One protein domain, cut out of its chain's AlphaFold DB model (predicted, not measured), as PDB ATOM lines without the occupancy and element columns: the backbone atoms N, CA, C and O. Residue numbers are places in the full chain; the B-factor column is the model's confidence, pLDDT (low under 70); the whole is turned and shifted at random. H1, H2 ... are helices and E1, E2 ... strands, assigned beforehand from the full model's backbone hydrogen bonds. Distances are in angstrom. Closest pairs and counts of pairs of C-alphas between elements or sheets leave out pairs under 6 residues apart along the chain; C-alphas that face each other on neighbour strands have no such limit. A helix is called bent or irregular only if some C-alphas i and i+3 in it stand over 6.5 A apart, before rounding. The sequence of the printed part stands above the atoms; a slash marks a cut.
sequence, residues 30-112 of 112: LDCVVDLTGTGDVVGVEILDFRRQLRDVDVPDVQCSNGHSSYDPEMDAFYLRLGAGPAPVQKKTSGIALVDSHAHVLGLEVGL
ATOM      1  N   LEU A  30       7.090  23.081  16.469       96.19
ATOM      2  CA  LEU A  30       6.091  24.131  16.341       96.19
ATOM      3  C   LEU A  30       5.700  24.331  14.882       96.19
ATOM      4  O   LEU A  30       6.508  24.105  13.978       96.19
ATOM      5  N   ASP A  31       4.484  24.804  14.675       97.44
ATOM      6  CA  ASP A  31       4.022  25.349  13.408       97.44
ATOM      7  C   ASP A  31       4.175  26.867  13.413       97.44
ATOM      8  O   ASP A  31       3.939  27.529  14.425       97.44
ATOM      9  N   CYS A  32       4.583  27.419  12.274       97.12
ATOM     10  CA  CYS A  32       4.866  28.839  12.127       97.12
ATOM     11  C   CYS A  32       4.581  29.336  10.708       97.12
ATOM     12  O   CYS A  32       4.379  28.569   9.761       97.12
ATOM     13  N   VAL A  33       4.554  30.653  10.569       97.38
ATOM     14  CA  VAL A  33       4.488  31.366   9.302       97.38
ATOM     15  C   VAL A  33       5.808  32.095   9.116       97.38
ATOM     16  O   VAL A  33       6.297  32.756  10.026       97.38
ATOM     17  N   VAL A  34       6.399  31.958   7.936       96.25
ATOM     18  CA  VAL A  34       7.570  32.731   7.533       96.25
ATOM     19  C   VAL A  34       7.117  33.847   6.610       96.25
ATOM     20  O   VAL A  34       6.439  33.598   5.608       96.25
ATOM     21  N   ASP A  35       7.542  35.057   6.941       95.44
ATOM     22  CA  ASP A  35       7.328  36.258   6.153       95.44
ATOM     23  C   ASP A  35       8.517  36.473   5.218       95.44
ATOM     24  O   ASP A  35       9.674  36.545   5.653       95.44
ATOM     25  N   LEU A  36       8.223  36.584   3.925       93.69
ATOM     26  CA  LEU A  36       9.206  36.678   2.856       93.69
ATOM     27  C   LEU A  36       9.029  37.973   2.057       93.69
ATOM     28  O   LEU A  36       7.911  38.431   1.799       93.69
ATOM     29  N   THR A  37      10.144  38.537   1.596       92.31
ATOM     30  CA  THR A  37      10.133  39.580   0.563       92.31
ATOM     31  C   THR A  37       9.652  39.011  -0.776       92.31
ATOM     32  O   THR A  37       9.598  37.799  -0.988       92.31
ATOM     33  N   GLY A  38       9.376  39.889  -1.747       88.31
ATOM     34  CA  GLY A  38       9.089  39.465  -3.126       88.31
ATOM     35  C   GLY A  38      10.250  38.737  -3.824       88.31
ATOM     36  O   GLY A  38      10.025  38.085  -4.838       88.31
ATOM     37  N   THR A  39      11.475  38.828  -3.291       89.69
ATOM     38  CA  THR A  39      12.671  38.115  -3.776       89.69
ATOM     39  C   THR A  39      12.942  36.808  -3.026       89.69
ATOM     40  O   THR A  39      13.843  36.074  -3.422       89.69
ATOM     41  N   GLY A  40      12.152  36.483  -1.996       88.38
ATOM     42  CA  GLY A  40      12.289  35.255  -1.208       88.38
ATOM     43  C   GLY A  40      13.206  35.368   0.014       88.38
ATOM     44  O   GLY A  40      13.506  34.349   0.631       88.38
ATOM     45  N   ASP A  41      13.640  36.574   0.383       90.44
ATOM     46  CA  ASP A  41      14.422  36.794   1.603       90.44
ATOM     47  C   ASP A  41      13.517  36.741   2.833       90.44
ATOM     48  O   ASP A  41      12.412  37.287   2.824       90.44
ATOM     49  N   VAL A  42      13.995  36.125   3.914       92.19
ATOM     50  CA  VAL A  42      13.227  36.024   5.158       92.19
ATOM     51  C   VAL A  42      13.298  37.326   5.942       92.19
ATOM     52  O   VAL A  42      14.383  37.800   6.274       92.19
ATOM     53  N   VAL A  43      12.138  37.885   6.281       93.19
ATOM     54  CA  VAL A  43      12.025  39.151   7.024       93.19
ATOM     55  C   VAL A  43      11.305  39.010   8.359       93.19
ATOM     56  O   VAL A  43      11.464  39.882   9.218       93.19
ATOM     57  N   GLY A  44      10.590  37.906   8.577       94.25
ATOM     58  CA  GLY A  44       9.929  37.631   9.845       94.25
ATOM     59  C   GLY A  44       9.515  36.174  10.023       94.25
ATOM     60  O   GLY A  44       9.490  35.390   9.072       94.25
ATOM     61  N   VAL A  45       9.220  35.821  11.270       95.88
ATOM     62  CA  VAL A  45       8.611  34.553  11.668       95.88
ATOM     63  C   VAL A  45       7.479  34.862  12.638       95.88
ATOM     64  O   VAL A  45       7.685  35.567  13.623       95.88
ATOM     65  N   GLU A  46       6.308  34.300  12.386       96.44
ATOM     66  CA  GLU A  46       5.144  34.369  13.262       96.44
ATOM     67  C   GLU A  46       4.787  32.964  13.755       96.44
ATOM     68  O   GLU A  46       4.793  31.994  12.996       96.44
ATOM     69  N   ILE A  47       4.484  32.841  15.043       96.50
ATOM     70  CA  ILE A  47       4.094  31.590  15.689       96.50
ATOM     71  C   ILE A  47       2.797  31.856  16.450       96.50
ATOM     72  O   ILE A  47       2.799  32.571  17.450       96.50
ATOM     73  N   LEU A  48       1.697  31.285  15.967       95.94
ATOM     74  CA  LEU A  48       0.394  31.324  16.638       95.94
ATOM     75  C   LEU A  48       0.313  30.233  17.709       95.94
ATOM     76  O   LEU A  48       1.021  29.232  17.600       95.94
ATOM     77  N   ASP A  49      -0.552  30.391  18.712       95.12
ATOM     78  CA  ASP A  49      -0.648  29.463  19.850       95.12
ATOM     79  C   ASP A  49       0.741  29.197  20.494       95.12
ATOM     80  O   ASP A  49       1.065  28.063  20.847       95.12
ATOM     81  N   PHE A  50       1.624  30.201  20.576       95.12
ATOM     82  CA  PHE A  50       3.045  30.027  20.904       95.12
ATOM     83  C   PHE A  50       3.271  29.311  22.240       95.12
ATOM     84  O   PHE A  50       3.925  28.261  22.291       95.12
ATOM     85  N   ARG A  51       2.728  29.846  23.338       94.00
ATOM     86  CA  ARG A  51       2.884  29.245  24.668       94.00
ATOM     87  C   ARG A  51       2.152  27.917  24.736       94.00
ATOM     88  O   ARG A  51       2.680  26.970  25.320       94.00
ATOM     89  N   ARG A  52       0.999  27.792  24.080       92.69
ATOM     90  CA  ARG A  52       0.250  26.534  24.024       92.69
ATOM     91  C   ARG A  52       1.016  25.417  23.307       92.69
ATOM     92  O   ARG A  52       1.066  24.298  23.822       92.69
ATOM     93  N   GLN A  53       1.633  25.697  22.160       94.81
ATOM     94  CA  GLN A  53       2.456  24.740  21.413       94.81
ATOM     95  C   GLN A  53       3.697  24.331  22.218       94.81
ATOM     96  O   GLN A  53       4.065  23.155  22.260       94.81
ATOM     97  N   LEU A  54       4.319  25.294  22.903       92.50
ATOM     98  CA  LEU A  54       5.578  25.087  23.616       92.50
ATOM     99  C   LEU A  54       5.415  24.699  25.095       92.50
ATOM    100  O   LEU A  54       6.413  24.432  25.763       92.50
ATOM    101  N   ARG A  55       4.176  24.556  25.585       88.44
ATOM    102  CA  ARG A  55       3.836  24.198  26.977       88.44
ATOM    103  C   ARG A  55       4.320  25.237  27.995       88.44
ATOM    104  O   ARG A  55       5.095  24.915  28.893       88.44
ATOM    105  N   ASP A  56       3.847  26.468  27.831       84.25
ATOM    106  CA  ASP A  56       4.028  27.597  28.752       84.25
ATOM    107  C   ASP A  56       5.475  28.073  28.937       84.25
ATOM    108  O   ASP A  56       5.856  28.519  30.018       84.25
ATOM    109  N   VAL A  57       6.279  28.034  27.871       90.81
ATOM    110  CA  VAL A  57       7.618  28.651  27.866       90.81
ATOM    111  C   VAL A  57       7.567  30.158  28.107       90.81
ATOM    112  O   VAL A  57       6.546  30.821  27.871       90.81
ATOM    113  N   ASP A  58       8.713  30.688  28.522       90.12
ATOM    114  CA  ASP A  58       8.945  32.117  28.612       90.12
ATOM    115  C   ASP A  58       9.125  32.715  27.221       90.12
ATOM    116  O   ASP A  58       9.873  32.217  26.371       90.12
ATOM    117  N   VAL A  59       8.421  33.822  27.014       85.56
ATOM    118  CA  VAL A  59       8.485  34.599  25.788       85.56
ATOM    119  C   VAL A  59       9.773  35.424  25.801       85.56
ATOM    120  O   VAL A  59       9.983  36.209  26.727       85.56
ATOM    121  N   PRO A  60      10.630  35.290  24.781       82.06
ATOM    122  CA  PRO A  60      11.855  36.062  24.715       82.06
ATOM    123  C   PRO A  60      11.543  37.509  24.298       82.06
ATOM    124  O   PRO A  60      10.994  37.747  23.219       82.06
ATOM    125  N   ASP A  61      11.920  38.474  25.136       80.00
ATOM    126  CA  ASP A  61      11.907  39.908  24.815       80.00
ATOM    127  C   ASP A  61      13.288  40.308  24.281       80.00
ATOM    128  O   ASP A  61      14.230  40.547  25.040       80.00
ATOM    129  N   VAL A  62      13.448  40.268  22.954       80.38
ATOM    130  CA  VAL A  62      14.730  40.496  22.283       80.38
ATOM    131  C   VAL A  62      14.619  41.709  21.382       80.38
ATOM    132  O   VAL A  62      13.859  41.722  20.414       80.38
ATOM    133  N   GLN A  63      15.446  42.709  21.662       70.19
ATOM    134  CA  GLN A  63      15.626  43.876  20.809       70.19
ATOM    135  C   GLN A  63      17.036  43.860  20.221       70.19
ATOM    136  O   GLN A  63      18.015  43.643  20.936       70.19
ATOM    137  N   CYS A  64      17.161  44.108  18.920       66.81
ATOM    138  CA  CYS A  64      18.448  44.364  18.285       66.81
ATOM    139  C   CYS A  64      18.321  45.477  17.239       66.81
ATOM    140  O   CYS A  64      17.224  45.911  16.894       66.81
ATOM    141  N   SER A  65      19.449  45.964  16.718       67.25
ATOM    142  CA  SER A  65      19.457  47.104  15.791       67.25
ATOM    143  C   SER A  65      18.607  46.883  14.531       67.25
ATOM    144  O   SER A  65      18.127  47.850  13.950       67.25
ATOM    145  N   ASN A  66      18.415  45.623  14.119       70.69
ATOM    146  CA  ASN A  66      17.774  45.257  12.851       70.69
ATOM    147  C   ASN A  66      16.583  44.297  13.025       70.69
ATOM    148  O   ASN A  66      16.097  43.742  12.042       70.69
ATOM    149  N   GLY A  67      16.113  44.090  14.254       78.88
ATOM    150  CA  GLY A  67      15.065  43.124  14.549       78.88
ATOM    151  C   GLY A  67      14.494  43.296  15.949       78.88
ATOM    152  O   GLY A  67      15.089  43.929  16.818       78.88
ATOM    153  N   HIS A  68      13.306  42.754  16.154       87.62
ATOM    154  CA  HIS A  68      12.647  42.748  17.453       87.62
ATOM    155  C   HIS A  68      11.725  41.544  17.538       87.62
ATOM    156  O   HIS A  68      11.187  41.104  16.519       87.62
ATOM    157  N   SER A  69      11.526  41.033  18.744       90.44
ATOM    158  CA  SER A  69      10.386  40.182  19.036       90.44
ATOM    159  C   SER A  69       9.250  40.985  19.663       90.44
ATOM    160  O   SER A  69       9.449  42.040  20.262       90.44
ATOM    161  N   SER A  70       8.039  40.474  19.509       91.19
ATOM    162  CA  SER A  70       6.857  40.931  20.222       91.19
ATOM    163  C   SER A  70       5.955  39.741  20.488       91.19
ATOM    164  O   SER A  70       5.968  38.760  19.745       91.19
ATOM    165  N   TYR A  71       5.149  39.835  21.535       93.31
ATOM    166  CA  TYR A  71       4.178  38.810  21.866       93.31
ATOM    167  C   TYR A  71       2.840  39.446  22.198       93.31
ATOM    168  O   TYR A  71       2.774  40.366  23.014       93.31
ATOM    169  N   ASP A  72       1.800  38.943  21.546       94.31
ATOM    170  CA  ASP A  72       0.415  39.296  21.805       94.31
ATOM    171  C   ASP A  72      -0.201  38.237  22.739       94.31
ATOM    172  O   ASP A  72      -0.416  37.094  22.317       94.31
ATOM    173  N   PRO A  73      -0.477  38.578  24.011       92.75
ATOM    174  CA  PRO A  73      -1.054  37.643  24.967       92.75
ATOM    175  C   PRO A  73      -2.535  37.334  24.719       92.75
ATOM    176  O   PRO A  73      -3.000  36.310  25.216       92.75
ATOM    177  N   GLU A  74      -3.281  38.182  24.003       94.62
ATOM    178  CA  GLU A  74      -4.698  37.930  23.702       94.62
ATOM    179  C   GLU A  74      -4.839  36.837  22.640       94.62
ATOM    180  O   GLU A  74      -5.739  35.999  22.720       94.62
ATOM    181  N   MET A  75      -3.912  36.823  21.681       94.38
ATOM    182  CA  MET A  75      -3.885  35.874  20.567       94.38
ATOM    183  C   MET A  75      -2.945  34.676  20.786       94.38
ATOM    184  O   MET A  75      -2.937  33.765  19.959       94.38
ATOM    185  N   ASP A  76      -2.144  34.678  21.858       95.25
ATOM    186  CA  ASP A  76      -1.000  33.766  22.051       95.25
ATOM    187  C   ASP A  76      -0.101  33.732  20.800       95.25
ATOM    188  O   ASP A  76       0.225  32.676  20.258       95.25
ATOM    189  N   ALA A  77       0.251  34.915  20.292       95.31
ATOM    190  CA  ALA A  77       1.001  35.062  19.049       95.31
ATOM    191  C   ALA A  77       2.380  35.662  19.319       95.31
ATOM    192  O   ALA A  77       2.506  36.774  19.832       95.31
ATOM    193  N   PHE A  78       3.430  34.932  18.951       95.25
ATOM    194  CA  PHE A  78       4.805  35.415  18.980       95.25
ATOM    195  C   PHE A  78       5.236  35.839  17.583       95.25
ATOM    196  O   PHE A  78       5.186  35.048  16.640       95.25
ATOM    197  N   TYR A  79       5.717  37.069  17.465       94.25
ATOM    198  CA  TYR A  79       6.250  37.610  16.229       94.25
ATOM    199  C   TYR A  79       7.725  37.945  16.401       94.25
ATOM    200  O   TYR A  79       8.128  38.585  17.372       94.25
ATOM    201  N   LEU A  80       8.530  37.530  15.432       93.94
ATOM    202  CA  LEU A  80       9.944  37.836  15.348       93.94
ATOM    203  C   LEU A  80      10.238  38.528  14.025       93.94
ATOM    204  O   LEU A  80      10.201  37.906  12.966       93.94
ATOM    205  N   ARG A  81      10.630  39.797  14.091       92.12
ATOM    206  CA  ARG A  81      11.113  40.548  12.935       92.12
ATOM    207  C   ARG A  81      12.619  40.388  12.775       92.12
ATOM    208  O   ARG A  81      13.371  40.719  13.687       92.12
ATOM    209  N   LEU A  82      13.052  39.950  11.594       90.69
ATOM    210  CA  LEU A  82      14.465  39.737  11.251       90.69
ATOM    211  C   LEU A  82      15.036  40.803  10.308       90.69
ATOM    212  O   LEU A  82      16.255  40.953  10.229       90.69
ATOM    213  N   GLY A  83      14.172  41.534   9.599       84.94
ATOM    214  CA  GLY A  83      14.583  42.564   8.653       84.94
ATOM    215  C   GLY A  83      13.549  43.669   8.440       84.94
ATOM    216  O   GLY A  83      12.378  43.580   8.830       84.94
ATOM    217  N   ALA A  84      14.001  44.749   7.807       76.44
ATOM    218  CA  ALA A  84      13.148  45.845   7.364       76.44
ATOM    219  C   ALA A  84      12.605  45.569   5.954       76.44
ATOM    220  O   ALA A  84      13.287  44.975   5.124       76.44
ATOM    221  N   GLY A  85      11.391  46.045   5.677       74.56
ATOM    222  CA  GLY A  85      10.765  45.933   4.358       74.56
ATOM    223  C   GLY A  85       9.376  45.290   4.383       74.56
ATOM    224  O   GLY A  85       8.941  44.799   5.429       74.56
ATOM    225  N   PRO A  86       8.653  45.354   3.253       79.69
ATOM    226  CA  PRO A  86       7.364  44.698   3.090       79.69
ATOM    227  C   PRO A  86       7.534  43.178   2.974       79.69
ATOM    228  O   PRO A  86       8.437  42.701   2.286       79.69
ATOM    229  N   ALA A  87       6.616  42.440   3.597       88.62
ATOM    230  CA  ALA A  87       6.502  40.988   3.510       88.62
ATOM    231  C   ALA A  87       5.241  40.601   2.716       88.62
ATOM    232  O   ALA A  87       4.216  40.270   3.308       88.62
ATOM    233  N   PRO A  88       5.240  40.718   1.374       89.69
ATOM    234  CA  PRO A  88       4.054  40.418   0.573       89.69
ATOM    235  C   PRO A  88       3.734  38.918   0.500       89.69
ATOM    236  O   PRO A  88       2.661  38.555   0.025       89.69
ATOM    237  N   VAL A  89       4.663  38.049   0.912       94.06
ATOM    238  CA  VAL A  89       4.524  36.595   0.827       94.06
ATOM    239  C   VAL A  89       4.611  35.996   2.223       94.06
ATOM    240  O   VAL A  89       5.569  36.245   2.949       94.06
ATOM    241  N   GLN A  90       3.632  35.161   2.559       95.44
ATOM    242  CA  GLN A  90       3.598  34.398   3.800       95.44
ATOM    243  C   GLN A  90       3.556  32.905   3.485       95.44
ATOM    244  O   GLN A  90       2.764  32.462   2.647       95.44
ATOM    245  N   LYS A  91       4.396  32.117   4.158       95.88
ATOM    246  CA  LYS A  91       4.470  30.665   3.970       95.88
ATOM    247  C   LYS A  91       4.306  29.944   5.302       95.88
ATOM    248  O   LYS A  91       5.111  30.124   6.206       95.88
ATOM    249  N   LYS A  92       3.296  29.077   5.399       97.06
ATOM    250  CA  LYS A  92       3.153  28.146   6.527       97.06
ATOM    251  C   LYS A  92       4.218  27.057   6.445       97.06
ATOM    252  O   LYS A  92       4.440  26.491   5.373       97.06
ATOM    253  N   THR A  93       4.847  26.763   7.570       97.00
ATOM    254  CA  THR A  93       5.909  25.765   7.695       97.00
ATOM    255  C   THR A  93       5.978  25.258   9.136       97.00
ATOM    256  O   THR A  93       5.276  25.755  10.017       97.00
ATOM    257  N   SER A  94       6.842  24.283   9.383       96.19
ATOM    258  CA  SER A  94       7.129  23.796  10.730       96.19
ATOM    259  C   SER A  94       8.580  24.093  11.100       96.19
ATOM    260  O   SER A  94       9.457  24.261  10.244       96.19
ATOM    261  N   GLY A  95       8.836  24.155  12.398       96.56
ATOM    262  CA  GLY A  95      10.147  24.432  12.953       96.56
ATOM    263  C   GLY A  95      10.373  23.762  14.298       96.56
ATOM    264  O   GLY A  95       9.552  22.985  14.793       96.56
ATOM    265  N   ILE A  96      11.522  24.070  14.884       97.56
ATOM    266  CA  ILE A  96      11.947  23.619  16.204       97.56
ATOM    267  C   ILE A  96      12.290  24.841  17.054       97.56
ATOM    268  O   ILE A  96      13.140  25.640  16.668       97.56
ATOM    269  N   ALA A  97      11.690  24.947  18.237       96.56
ATOM    270  CA  ALA A  97      12.179  25.812  19.303       96.56
ATOM    271  C   ALA A  97      13.237  25.080  20.134       96.56
ATOM    272  O   ALA A  97      13.048  23.934  20.558       96.56
ATOM    273  N   LEU A  98      14.345  25.770  20.392       96.06
ATOM    274  CA  LEU A  98      15.397  25.338  21.306       96.06
ATOM    275  C   LEU A  98      15.120  25.958  22.672       96.06
ATOM    276  O   LEU A  98      15.016  27.177  22.772       96.06
ATOM    277  N   VAL A  99      14.998  25.136  23.711       95.06
ATOM    278  CA  VAL A  99      14.566  25.585  25.044       95.06
ATOM    279  C   VAL A  99      15.560  25.125  26.106       95.06
ATOM    280  O   VAL A  99      16.030  23.983  26.067       95.06
ATOM    281  N   ASP A 100      15.885  26.004  27.052       93.88
ATOM    282  CA  ASP A 100      16.746  25.670  28.192       93.88
ATOM    283  C   ASP A 100      15.991  24.912  29.306       93.88
ATOM    284  O   ASP A 100      14.800  24.581  29.200       93.88
ATOM    285  N   SER A 101      16.699  24.588  30.389       93.31
ATOM    286  CA  SER A 101      16.126  23.903  31.556       93.31
ATOM    287  C   SER A 101      15.144  24.762  32.360       93.31
ATOM    288  O   SER A 101      14.387  24.216  33.157       93.31
ATOM    289  N   HIS A 102      15.149  26.079  32.160       92.12
ATOM    290  CA  HIS A 102      14.285  27.047  32.839       92.12
ATOM    291  C   HIS A 102      13.074  27.449  31.989       92.12
ATOM    292  O   HIS A 102      12.318  28.319  32.393       92.12
ATOM    293  N   ALA A 103      12.865  26.784  30.848       92.62
ATOM    294  CA  ALA A 103      11.798  27.074  29.894       92.62
ATOM    295  C   ALA A 103      11.950  28.402  29.132       92.62
ATOM    296  O   ALA A 103      10.979  28.869  28.546       92.62
ATOM    297  N   HIS A 104      13.163  28.952  29.030       92.19
ATOM    298  CA  HIS A 104      13.440  30.055  28.114       92.19
ATOM    299  C   HIS A 104      13.694  29.541  26.699       92.19
ATOM    300  O   HIS A 104      14.457  28.587  26.492       92.19
ATOM    301  N   VAL A 105      13.116  30.213  25.703       93.25
ATOM    302  CA  VAL A 105      13.433  29.951  24.297       93.25
ATOM    303  C   VAL A 105      14.785  30.573  23.941       93.25
ATOM    304  O   VAL A 105      14.976  31.786  23.994       93.25
ATOM    305  N   LEU A 106      15.731  29.722  23.551       93.00
ATOM    306  CA  LEU A 106      17.092  30.093  23.164       93.00
ATOM    307  C   LEU A 106      17.214  30.439  21.677       93.00
ATOM    308  O   LEU A 106      18.093  31.211  21.289       93.00
ATOM    309  N   GLY A 107      16.369  29.848  20.831       94.44
ATOM    310  CA  GLY A 107      16.449  29.997  19.382       94.44
ATOM    311  C   GLY A 107      15.414  29.171  18.627       94.44
ATOM    312  O   GLY A 107      14.671  28.393  19.227       94.44
ATOM    313  N   LEU A 108      15.390  29.345  17.305       96.00
ATOM    314  CA  LEU A 108      14.467  28.690  16.379       96.00
ATOM    315  C   LEU A 108      15.231  28.067  15.201       96.00
ATOM    316  O   LEU A 108      16.227  28.618  14.732       96.00
ATOM    317  N   GLU A 109      14.726  26.951  14.688       97.38
ATOM    318  CA  GLU A 109      15.145  26.336  13.427       97.38
ATOM    319  C   GLU A 109      13.896  26.141  12.557       97.38
ATOM    320  O   GLU A 109      13.032  25.342  12.910       97.38
ATOM    321  N   VAL A 110      13.762  26.883  11.458       96.94
ATOM    322  CA  VAL A 110      12.516  26.975  10.674       96.94
ATOM    323  C   VAL A 110      12.776  26.623   9.210       96.94
ATOM    324  O   VAL A 110      13.687  27.180   8.601       96.94
ATOM    325  N   GLY A 111      11.994  25.707   8.633       93.88
ATOM    326  CA  GLY A 111      12.134  25.320   7.221       93.88
ATOM    327  C   GLY A 111      11.580  26.374   6.253       93.88
ATOM    328  O   GLY A 111      10.520  26.942   6.522       93.88
ATOM    329  N   LEU A 112      12.268  26.608   5.129       90.44
ATOM    330  CA  LEU A 112      11.937  27.628   4.121       90.44
ATOM    331  C   LEU A 112      11.317  27.098   2.832       90.44
ATOM    332  O   LEU A 112      11.318  25.882   2.541       90.44
TER     333      LEU A 112
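AT A GLANCE: This is residues 30 to 112 of the 112 residues of an uncharacterized protein of Actinobacteria bacterium (UniProt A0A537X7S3). One six-stranded sheet is curled like part of a barrel and folded back on itself, so that E3, E4 and E2 make one leaf, E5 and E6 the other, and E1 the hinge; it stays open between its edges E3 and E6. The short helix H1 sits at one end, beside the strands, and the long, bent strand E5 runs from the hinge into the second leaf. The 83 printed residues hold six named strands and one named helix, in the order E1 E2 H1 E3 E4 E5 E6, and the class is mostly strand. The sheet's order is E3 E4 E2 E1 E5 E6, all antiparallel. The whole is compact, with a radius of gyration of the C-alphas of 12.4 A and spans of 38 by 26 by 24 A.

IN THESE COORDINATES: E1, residues 30 to 36, measures 18.7 A from C-alpha 30 at (6.091, 24.131, 16.341) to C-alpha 36. E2 is residues 42 to 47, 14.6 A, and E4 is residues 77 to 81, 13.0 A. E3, residues 67 to 72, measures 16.8 A. E5, residues 89 to 99, is the longest strand at 28.4 A and bends by 65 degrees at residue 92. E6, residues 105 to 111, measures 17.7 A and ends with C-alpha 111 at (12.134, 25.320, 7.221). H1 is residues 50 to 54, 6.2 A.

HOW THE PARTS SIT: The sheet is strongly twisted, and its edge strands are E3 and E6. E2 and E1 form a hairpin, with N 33 and O 46 2.8 A apart. E1 and E5 are antiparallel at 135 degrees, with N 34 and O 91 2.8 A apart. E5 is staggered: residues 89 to 95 pair with E1 and residues 95 to 99 with E6. In the hairpin of E5 and E6, N 96 and O 109 are 2.8 A apart. On the other side of E2 from E1 is its antiparallel neighbour E4, with N 47 and O 78 within hydrogen-bond range at 2.8 A. In the hairpin of E3 and E4, N 79 and O 70 are 2.8 A apart. In this folded sheet, one sheet bent back into two leaves, E3 E4 E2 face E5 E6, with 12 pairs of C-alphas within 11 A. E3 and E6 are apart. H1 is on the sheet at a height over the sheet of 6.9 A, over none of the strands; its closest C-alpha pair with E4 is Phe 50 and Ala 77, 5.7 A. In H1 every O i to N i+4 pair is within hydrogen-bond range. E2, H1 and E3 form a split strand-helix-strand unit, two strands running the same way with E4 between them, and its crossover is right-handed.

THE WHOLE: The C-alphas of Gly 38 and Ser 101, the two farthest apart, are 38.7 A apart. The printed part has no cut. The long link is H1 to E3, residues 55 to 66, of which residues 63 to 64 pair with residues 67 to 68 of E3. The mean pLDDT of the printed part is 91.0, and residues 64 to 65 are under 70.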